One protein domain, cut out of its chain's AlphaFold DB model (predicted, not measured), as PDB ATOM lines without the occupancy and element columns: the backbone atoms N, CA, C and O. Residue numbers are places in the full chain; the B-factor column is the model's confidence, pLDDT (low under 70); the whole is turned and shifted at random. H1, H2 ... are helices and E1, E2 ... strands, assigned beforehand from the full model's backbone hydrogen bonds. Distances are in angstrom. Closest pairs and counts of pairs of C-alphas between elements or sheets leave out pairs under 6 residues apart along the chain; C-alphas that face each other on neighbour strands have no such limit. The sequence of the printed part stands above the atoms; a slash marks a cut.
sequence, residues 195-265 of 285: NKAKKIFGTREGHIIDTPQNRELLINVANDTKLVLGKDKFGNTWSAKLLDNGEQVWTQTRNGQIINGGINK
ATOM      1  N   ASN A 195     118.313 126.873 182.496       75.31
ATOM      2  CA  ASN A 195     118.181 126.228 181.189       75.31
ATOM      3  C   ASN A 195     118.729 127.087 180.039       75.31
ATOM      4  O   ASN A 195     119.171 126.545 179.023       75.31
ATOM      5  N   LYS A 196     118.687 128.418 180.168       82.81
ATOM      6  CA  LYS A 196     119.262 129.349 179.188       82.81
ATOM      7  C   LYS A 196     120.736 129.606 179.457       82.81
ATOM      8  O   LYS A 196     121.490 129.693 178.493       82.81
ATOM      9  N   ALA A 197     121.158 129.613 180.722       71.38
ATOM     10  CA  ALA A 197     122.555 129.760 181.119       71.38
ATOM     11  C   ALA A 197     123.459 128.759 180.377       71.38
ATOM     12  O   ALA A 197     124.431 129.162 179.753       71.38
ATOM     13  N   LYS A 198     123.053 127.483 180.290       80.00
ATOM     14  CA  LYS A 198     123.779 126.439 179.534       80.00
ATOM     15  C   LYS A 198     123.981 126.746 178.043       80.00
ATOM     16  O   LYS A 198     124.875 126.186 177.417       80.00
ATOM     17  N   LYS A 199     123.110 127.567 177.449       81.31
ATOM     18  CA  LYS A 199     123.191 127.966 176.034       81.31
ATOM     19  C   LYS A 199     123.990 129.246 175.849       81.31
ATOM     20  O   LYS A 199     124.676 129.363 174.845       81.31
ATOM     21  N   ILE A 200     123.869 130.177 176.787       83.31
ATOM     22  CA  ILE A 200     124.493 131.501 176.752       83.31
ATOM     23  C   ILE A 200     125.971 131.393 177.110       83.31
ATOM     24  O   ILE A 200     126.824 131.901 176.382       83.31
ATOM     25  N   PHE A 201     126.274 130.685 178.194       81.88
ATOM     26  CA  PHE A 201     127.616 130.638 178.734       81.88
ATOM     27  C   PHE A 201     128.439 129.477 178.184       81.88
ATOM     28  O   PHE A 201     127.940 128.378 177.929       81.88
ATOM     29  N   GLY A 202     129.729 129.733 177.995       76.75
ATOM     30  CA  GLY A 202     130.698 128.752 177.531       76.75
ATOM     31  C   GLY A 202     131.964 129.401 176.980       76.75
ATOM     32  O   GLY A 202     132.047 130.612 176.827       76.75
ATOM     33  N   THR A 203     132.949 128.571 176.651       74.12
ATOM     34  CA  THR A 203     134.257 128.993 176.113       74.12
ATOM     35  C   THR A 203     134.301 129.055 174.581       74.12
ATOM     36  O   THR A 203     135.346 129.319 173.994       74.12
ATOM     37  N   ARG A 204     133.173 128.771 173.919       78.50
ATOM     38  CA  ARG A 204     133.036 128.759 172.456       78.50
ATOM     39  C   ARG A 204     132.985 130.189 171.913       78.50
ATOM     40  O   ARG A 204     132.523 131.096 172.597       78.50
ATOM     41  N   GLU A 205     133.404 130.387 170.668       74.06
ATOM     42  CA  GLU A 205     133.333 131.704 170.028       74.06
ATOM     43  C   GLU A 205     131.894 132.250 170.026       74.06
ATOM     44  O   GLU A 205     130.937 131.517 169.771       74.06
ATOM     45  N   GLY A 206     131.742 133.536 170.351       72.31
ATOM     46  CA  GLY A 206     130.440 134.189 170.490       72.31
ATOM     47  C   GLY A 206     129.755 133.969 171.844       72.31
ATOM     48  O   GLY A 206     128.752 134.627 172.108       72.31
ATOM     49  N   HIS A 207     130.291 133.091 172.701       81.31
ATOM     50  CA  HIS A 207     129.832 132.879 174.074       81.31
ATOM     51  C   HIS A 207     130.712 133.627 175.080       81.31
ATOM     52  O   HIS A 207     131.826 134.051 174.777       81.31
ATOM     53  N   ILE A 208     130.185 133.787 176.290       79.44
ATOM     54  CA  ILE A 208     130.869 134.411 177.423       79.44
ATOM     55  C   ILE A 208     131.004 133.382 178.555       79.44
ATOM     56  O   ILE A 208     130.146 132.512 178.701       79.44
ATOM     57  N   ILE A 209     132.086 133.415 179.335       65.31
ATOM     58  CA  ILE A 209     132.302 132.451 180.430       65.31
ATOM     59  C   ILE A 209     131.230 132.653 181.509       65.31
ATOM     60  O   ILE A 209     130.849 133.789 181.789       65.31
ATOM     61  N   ASP A 210     130.745 131.565 182.115       72.81
ATOM     62  CA  ASP A 210     129.749 131.645 183.186       72.81
ATOM     63  C   ASP A 210     130.387 132.174 184.476       72.81
ATOM     64  O   ASP A 210     131.004 131.427 185.235       72.81
ATOM     65  N   THR A 211     130.269 133.479 184.700       60.34
ATOM     66  CA  THR A 211     130.655 134.147 185.945       60.34
ATOM     67  C   THR A 211     129.516 135.059 186.404       60.34
ATOM     68  O   THR A 211     128.723 135.510 185.568       60.34
ATOM     69  N   PRO A 212     129.412 135.381 187.706       52.47
ATOM     70  CA  PRO A 212     128.424 136.341 188.199       52.47
ATOM     71  C   PRO A 212     128.476 137.688 187.464       52.47
ATOM     72  O   PRO A 212     127.439 138.202 187.056       52.47
ATOM     73  N   GLN A 213     129.682 138.194 187.190       50.91
ATOM     74  CA  GLN A 213     129.907 139.453 186.472       50.91
ATOM     75  C   GLN A 213     129.364 139.384 185.041       50.91
ATOM     76  O   GLN A 213     128.706 140.307 184.566       50.91
ATOM     77  N   ASN A 214     129.587 138.263 184.355       62.50
ATOM     78  CA  ASN A 214     129.116 138.057 182.989       62.50
ATOM     79  C   ASN A 214     127.595 137.850 182.931       62.50
ATOM     80  O   ASN A 214     126.950 138.287 181.979       62.50
ATOM     81  N   ARG A 215     126.997 137.227 183.957       74.56
ATOM     82  CA  ARG A 215     125.536 137.134 184.110       74.56
ATOM     83  C   ARG A 215     124.908 138.508 184.300       74.56
ATOM     84  O   ARG A 215     123.951 138.833 183.601       74.56
ATOM     85  N   GLU A 216     125.454 139.304 185.210       69.00
ATOM     86  CA  GLU A 216     124.976 140.654 185.495       69.00
ATOM     87  C   GLU A 216     125.141 141.584 184.291       69.00
ATOM     88  O   GLU A 216     124.200 142.286 183.927       69.00
ATOM     89  N   LEU A 217     126.278 141.514 183.595       73.19
ATOM     90  CA  LEU A 217     126.515 142.270 182.369       73.19
ATOM     91  C   LEU A 217     125.411 142.027 181.329       73.19
ATOM     92  O   LEU A 217     124.869 142.979 180.770       73.19
ATOM     93  N   LEU A 218     125.042 140.764 181.088       72.38
ATOM     94  CA  LEU A 218     123.963 140.430 180.156       72.38
ATOM     95  C   LEU A 218     122.591 140.894 180.671       72.38
ATOM     96  O   LEU A 218     121.796 141.411 179.892       72.38
ATOM     97  N   ILE A 219     122.306 140.759 181.969       74.88
ATOM     98  CA  ILE A 219     121.052 141.253 182.566       74.88
ATOM     99  C   ILE A 219     120.927 142.770 182.400       74.88
ATOM    100  O   ILE A 219     119.872 143.248 181.983       74.88
ATOM    101  N   ASN A 220     121.995 143.521 182.651       70.25
ATOM    102  CA  ASN A 220     122.001 144.975 182.519       70.25
ATOM    103  C   ASN A 220     121.809 145.399 181.056       70.25
ATOM    104  O   ASN A 220     120.959 146.235 180.764       70.25
ATOM    105  N   VAL A 221     122.512 144.754 180.120       78.25
ATOM    106  CA  VAL A 221     122.354 145.016 178.677       78.25
ATOM    107  C   VAL A 221     120.933 144.713 178.192       78.25
ATOM    108  O   VAL A 221     120.383 145.460 177.386       78.25
ATOM    109  N   ALA A 222     120.312 143.644 178.689       80.69
ATOM    110  CA  ALA A 222     118.961 143.247 178.300       80.69
ATOM    111  C   ALA A 222     117.854 144.165 178.845       80.69
ATOM    112  O   ALA A 222     116.761 144.194 178.277       80.69
ATOM    113  N   ASN A 223     118.104 144.854 179.962       77.81
ATOM    114  CA  ASN A 223     117.099 145.646 180.675       77.81
ATOM    115  C   ASN A 223     117.297 147.162 180.558       77.81
ATOM    116  O   ASN A 223     116.401 147.913 180.938       77.81
ATOM    117  N   ASP A 224     118.412 147.623 179.990       75.19
ATOM    118  CA  ASP A 224     118.585 149.026 179.625       75.19
ATOM    119  C   ASP A 224     117.901 149.321 178.282       75.19
ATOM    120  O   ASP A 224     118.327 148.874 177.211       75.19
ATOM    121  N   THR A 225     116.833 150.117 178.326       78.75
ATOM    122  CA  THR A 225     116.057 150.499 177.139       78.75
ATOM    123  C   THR A 225     116.867 151.311 176.131       78.75
ATOM    124  O   THR A 225     116.540 151.287 174.945       78.75
ATOM    125  N   LYS A 226     117.943 151.984 176.560       82.12
ATOM    126  CA  LYS A 226     118.836 152.750 175.676       82.12
ATOM    127  C   LYS A 226     119.723 151.852 174.818       82.12
ATOM    128  O   LYS A 226     120.217 152.296 173.788       82.12
ATOM    129  N   LEU A 227     119.929 150.606 175.244       81.38
ATOM    130  CA  LEU A 227     120.772 149.628 174.556       81.38
ATOM    131  C   LEU A 227     119.981 148.739 173.588       81.38
ATOM    132  O   LEU A 227     120.569 147.889 172.915       81.38
ATOM    133  N   VAL A 228     118.659 148.917 173.509       91.94
ATOM    134  CA  VAL A 228     117.785 148.162 172.605       91.94
ATOM    135  C   VAL A 228     118.029 148.598 171.161       91.94
ATOM    136  O   VAL A 228     117.849 149.757 170.803       91.94
ATOM    137  N   LEU A 229     118.383 147.635 170.313       90.75
ATOM    138  CA  LEU A 229     118.606 147.839 168.881       90.75
ATOM    139  C   LEU A 229     117.311 147.688 168.073       90.75
ATOM    140  O   LEU A 229     117.132 148.342 167.049       90.75
ATOM    141  N   GLY A 230     116.412 146.809 168.520       89.62
ATOM    142  CA  GLY A 230     115.140 146.542 167.854       89.62
ATOM    143  C   GLY A 230     114.660 145.107 168.033       89.62
ATOM    144  O   GLY A 230     115.205 144.336 168.826       89.62
ATOM    145  N   LYS A 231     113.615 144.745 167.285       92.88
ATOM    146  CA  LYS A 231     113.081 143.379 167.234       92.88
ATOM    147  C   LYS A 231     113.426 142.706 165.914       92.88
ATOM    148  O   LYS A 231     113.384 143.357 164.874       92.88
ATOM    149  N   ASP A 232     113.742 141.414 165.965       88.81
ATOM    150  CA  ASP A 232     113.872 140.594 164.756       88.81
ATOM    151  C   ASP A 232     112.497 140.156 164.208       88.81
ATOM    152  O   ASP A 232     111.458 140.360 164.845       88.81
ATOM    153  N   LYS A 233     112.475 139.496 163.042       89.56
ATOM    154  CA  LYS A 233     111.242 138.990 162.406       89.56
ATOM    155  C   LYS A 233     110.452 137.976 163.240       89.56
ATOM    156  O   LYS A 233     109.293 137.710 162.940       89.56
ATOM    157  N   PHE A 234     111.070 137.382 164.262       88.44
ATOM    158  CA  PHE A 234     110.420 136.446 165.181       88.44
ATOM    159  C   PHE A 234     109.897 137.143 166.446       88.44
ATOM    160  O   PHE A 234     109.341 136.482 167.327       88.44
ATOM    161  N   GLY A 235     110.069 138.464 166.538       87.19
ATOM    162  CA  GLY A 235     109.644 139.287 167.661       87.19
ATOM    163  C   GLY A 235     110.587 139.242 168.862       87.19
ATOM    164  O   GLY A 235     110.199 139.731 169.924       87.19
ATOM    165  N   ASN A 236     111.794 138.675 168.729       93.62
ATOM    166  CA  ASN A 236     112.777 138.721 169.811       93.62
ATOM    167  C   ASN A 236     113.406 140.112 169.865       93.62
ATOM    168  O   ASN A 236     113.766 140.663 168.823       93.62
ATOM    169  N   THR A 237     113.579 140.653 171.064       91.88
ATOM    170  CA  THR A 237     114.245 141.943 171.261       91.88
ATOM    171  C   THR A 237     115.752 141.729 171.347       91.88
ATOM    172  O   THR A 237     116.217 140.809 172.019       91.88
ATOM    173  N   TRP A 238     116.510 142.582 170.668       95.81
ATOM    174  CA  TRP A 238     117.966 142.573 170.677       95.81
ATOM    175  C   TRP A 238     118.494 143.836 171.342       95.81
ATOM    176  O   TRP A 238     118.070 144.937 170.992       95.81
ATOM    177  N   SER A 239     119.453 143.662 172.247       93.88
ATOM    178  CA  SER A 239     120.181 144.757 172.893       93.88
ATOM    179  C   SER A 239     121.680 144.523 172.778       93.88
ATOM    180  O   SER A 239     122.120 143.368 172.775       93.88
ATOM    181  N   ALA A 240     122.469 145.592 172.687       92.25
ATOM    182  CA  ALA A 240     123.923 145.488 172.706       92.25
ATOM    183  C   ALA A 240     124.606 146.734 173.270       92.25
ATOM    184  O   ALA A 240     124.088 147.843 173.171       92.25
ATOM    185  N   LYS A 241     125.812 146.536 173.800       90.94
ATOM    186  CA  LYS A 241     126.709 147.595 174.271       90.94
ATOM    187  C   LYS A 241     128.109 147.367 173.711       90.94
ATOM    188  O   LYS A 241     128.590 146.235 173.690       90.94
ATOM    189  N   LEU A 242     128.749 148.446 173.271       83.06
ATOM    190  CA  LEU A 242     130.171 148.448 172.944       83.06
ATOM    191  C   LEU A 242     130.969 148.628 174.240       83.06
ATOM    192  O   LEU A 242     130.642 149.494 175.052       83.06
ATOM    193  N   LEU A 243     131.965 147.777 174.449       76.50
ATOM    194  CA  LEU A 243     132.888 147.842 175.574       76.50
ATOM    195  C   LEU A 243     134.113 148.685 175.198       76.50
ATOM    196  O   LEU A 243     134.425 148.852 174.019       76.50
ATOM    197  N   ASP A 244     134.843 149.172 176.200       76.88
ATOM    198  CA  ASP A 244     136.016 150.038 175.994       76.88
ATOM    199  C   ASP A 244     137.141 149.344 175.210       76.88
ATOM    200  O   ASP A 244     137.936 149.991 174.532       76.88
ATOM    201  N   ASN A 245     137.185 148.009 175.254       69.75
ATOM    202  CA  ASN A 245     138.123 147.188 174.489       69.75
ATOM    203  C   ASN A 245     137.709 146.986 173.013       69.75
ATOM    204  O   ASN A 245     138.401 146.284 172.279       69.75
ATOM    205  N   GLY A 246     136.587 147.571 172.578       80.69
ATOM    206  CA  GLY A 246     136.058 147.466 171.216       80.69
ATOM    207  C   GLY A 246     135.188 146.233 170.951       80.69
ATOM    208  O   GLY A 246     134.640 146.105 169.855       80.69
ATOM    209  N   GLU A 247     135.018 145.342 171.928       86.00
ATOM    210  CA  GLU A 247     134.115 144.197 171.811       86.00
ATOM    211  C   GLU A 247     132.653 144.612 172.032       86.00
ATOM    212  O   GLU A 247     132.347 145.607 172.689       86.00
ATOM    213  N   GLN A 248     131.718 143.828 171.499       91.69
ATOM    214  CA  GLN A 248     130.285 144.078 171.645       91.69
ATOM    215  C   GLN A 248     129.635 142.981 172.485       91.69
ATOM    216  O   GLN A 248     129.531 141.834 172.042       91.69
ATOM    217  N   VAL A 249     129.123 143.343 173.660       91.50
ATOM    218  CA  VAL A 249     128.236 142.469 174.435       91.50
ATOM    219  C   VAL A 249     126.811 142.585 173.906       91.50
ATOM    220  O   VAL A 249     126.360 143.678 173.565       91.50
ATOM    221  N   TRP A 250     126.095 141.466 173.815       94.94
ATOM    222  CA  TRP A 250     124.754 141.439 173.242       94.94
ATOM    223  C   TRP A 250     123.829 140.427 173.912       94.94
ATOM    224  O   TRP A 250     124.265 139.401 174.435       94.94
ATOM    225  N   THR A 251     122.526 140.701 173.836       95.88
ATOM    226  CA  THR A 251     121.464 139.827 174.343       95.88
ATOM    227  C   THR A 251     120.299 139.728 173.375       95.88
ATOM    228  O   THR A 251     119.933 140.707 172.728       95.88
ATOM    229  N   GLN A 252     119.673 138.554 173.349       95.12
ATOM    230  CA  GLN A 252     118.398 138.295 172.692       95.12
ATOM    231  C   GLN A 252     117.369 137.903 173.756       95.12
ATOM    232  O   GLN A 252     117.569 136.921 174.481       95.12
ATOM    233  N   THR A 253     116.260 138.637 173.837       92.56
ATOM    234  CA  THR A 253     115.211 138.410 174.834       92.56
ATOM    235  C   THR A 253     113.864 138.068 174.215       92.56
ATOM    236  O   THR A 253     113.524 138.486 173.103       92.56
ATOM    237  N   ARG A 254     113.084 137.275 174.951       84.69
ATOM    238  CA  ARG A 254     111.699 136.935 174.622       84.69
ATOM    239  C   ARG A 254     110.941 136.609 175.906       84.69
ATOM    240  O   ARG A 254     111.405 135.773 176.673       84.69
ATOM    241  N   ASN A 255     109.772 137.221 176.102       79.62
ATOM    242  CA  ASN A 255     108.869 136.963 177.235       79.62
ATOM    243  C   ASN A 255     109.574 137.055 178.607       79.62
ATOM    244  O   ASN A 255     109.584 136.080 179.359       79.62
ATOM    245  N   GLY A 256     110.269 138.167 178.869       75.50
ATOM    246  CA  GLY A 256     110.953 138.388 180.150       75.50
ATOM    247  C   GLY A 256     112.170 137.487 180.396       75.50
ATOM    248  O   GLY A 256     112.634 137.356 181.529       75.50
ATOM    249  N   GLN A 257     112.700 136.824 179.365       80.00
ATOM    250  CA  GLN A 257     113.862 135.946 179.485       80.00
ATOM    251  C   GLN A 257     114.941 136.307 178.478       80.00
ATOM    252  O   GLN A 257     114.664 136.486 177.291       80.00
ATOM    253  N   ILE A 258     116.190 136.299 178.937       87.62
ATOM    254  CA  ILE A 258     117.361 136.271 178.064       87.62
ATOM    255  C   ILE A 258     117.476 134.847 177.529       87.62
ATOM    256  O   ILE A 258     117.788 133.901 178.256       87.62
ATOM    257  N   ILE A 259     117.157 134.680 176.248       88.19
ATOM    258  CA  ILE A 259     117.161 133.374 175.585       88.19
ATOM    259  C   ILE A 259     118.493 133.079 174.894       88.19
ATOM    260  O   ILE A 259     118.774 131.907 174.631       88.19
ATOM    261  N   ASN A 260     119.287 134.119 174.617       93.44
ATOM    262  CA  ASN A 260     120.636 134.036 174.070       93.44
ATOM    263  C   ASN A 260     121.448 135.303 174.406       93.44
ATOM    264  O   ASN A 260     120.868 136.343 174.723       93.44
ATOM    265  N   GLY A 261     122.773 135.231 174.306       92.62
ATOM    266  CA  GLY A 261     123.666 136.363 174.538       92.62
ATOM    267  C   GLY A 261     125.135 135.956 174.550       92.62
ATOM    268  O   GLY A 261     125.449 134.766 174.559       92.62
ATOM    269  N   GLY A 262     126.023 136.945 174.551       92.19
ATOM    270  CA  GLY A 262     127.466 136.716 174.568       92.19
ATOM    271  C   GLY A 262     128.270 137.941 174.147       92.19
ATOM    272  O   GLY A 262     127.792 139.070 174.249       92.19
ATOM    273  N   ILE A 263     129.494 137.703 173.670       85.56
ATOM    274  CA  ILE A 263     130.433 138.738 173.217       85.56
ATOM    275  C   ILE A 263     130.795 138.496 171.749       85.56
ATOM    276  O   ILE A 263     131.189 137.397 171.366       85.56
ATOM    277  N   ASN A 264     130.684 139.535 170.922       87.75
ATOM    278  CA  ASN A 264     131.271 139.573 169.588       87.75
ATOM    279  C   ASN A 264     132.615 140.313 169.655       87.75
ATOM    280  O   ASN A 264     132.645 141.486 170.026       87.75
ATOM    281  N   LYS A 265     133.706 139.661 169.226       86.75
ATOM    282  CA  LYS A 265     135.034 140.298 169.113       86.75
ATOM    283  C   LYS A 265     135.042 141.470 168.131       86.75
ATOM    284  O   LYS A 265     135.723 142.462 168.339       86.75
TER     285      LYS A 265
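AT A GLANCE: This is residues 195 to 265 of the 285 residues of the protein "Putative filamentous haemagglutinin, intein-containing protein" of Campylobacter sputorum biovar sputorum (UniProt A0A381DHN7). A twisted sheet of four strands, folded back and forth as a meander, makes a wall, and one helix, H2, lies across one of its faces, while no named helix lies over the other face. The short helix H1 sits beside the edge strand E4, level with the sheet, and the long link of residues 201 to 211 leads from it to H2. The printed part has 71 residues with two named helices followed by four named strands, in the order H1 H2 E1 E2 E3 E4; the sheet's order is E1 - E2 - E3 - E4, all antiparallel, and the class is mixed, helices and strands. The whole is compact, with a radius of gyration of the C-alphas of 11.3 A, and the C-alphas span 29 by 28 by 19 A.

HOW THE PARTS SIT: H1, residues 195 to 200, is on the sheet at the sheet's level, with a height over the sheet of 1.2 A. Its closest approach is to E4, residues 257 to 264, where the C-alphas of Ile 200 and Asn 260 are 5.3 A apart. H2, residues 212 to 223, is apart from H1, but only just: their closest C-alphas are 8.5 A apart. H2 is on the sheet at a height over the sheet of 8.6 A, and the sheet's four strands form two layers with it, one helix on one face of a sheet. It lies over E4, and only just over E2, residues 237 to 242, and E3, residues 248 to 254, with 3 of its C-alphas on each of these two. On the local plane its line and that of E4 stand at 62 degrees, only just across the strands. The closest C-alphas of H2 and E3 are those of Ala 222 and Thr 251, 5.8 A apart, and those of H2 and E2 are Ala 222 and Ser 239, 5.7 A apart. E1, residues 228 to 231, and E2 form an antiparallel hairpin at 151 degrees, with N 229 and O 238 at 2.8 A, within hydrogen-bond range. E2 and E3 form the next hairpin, antiparallel at 165 degrees, with N 253 and O 237 at 2.8 A and N 241 and O 249 at 2.9 A. E3 and E4 form the third, antiparallel at 162 degrees, with N 264 and O 248 at 2.8 A and N 252 and O 260 at 2.9 A. E1 and E4 are the edge strands and are apart. The sheet is twisted, its C-alphas lying up to 4.4 A off the best plane. In H2 every O i to N i+4 pair is within hydrogen-bond range; in H1 it is 1 of 2.

IN THESE COORDINATES: H1 begins at C-alpha 195, at (118.181, 126.228, 181.189), and is 9.3 A long from first to last C-alpha. H2 begins at C-alpha 212, at (128.424, 136.341, 188.199), and is 16.5 A long. E1 is 8.6 A long from residue 228 to residue 231. E2 is 17.3 A long from residue 237 to residue 242, and E3 is 20.1 A long from residue 248 to residue 254. E4, the longest strand by residues, is 20.4 A long and ends at C-alpha 264, at (131.271, 139.573, 169.588).

THE WHOLE: The two C-alphas farthest apart are those of Phe 234 and Asn 245, at 31.1 A. The printed part runs from residue 195 to residue 265 and has no cut. The link from H1 to H2, 11 residues, is long; the other four links are tight. The mean pLDDT of the printed part is 81.6, and it is under 70 at residue 209, residues 211 to 214, residue 216 and residue 245.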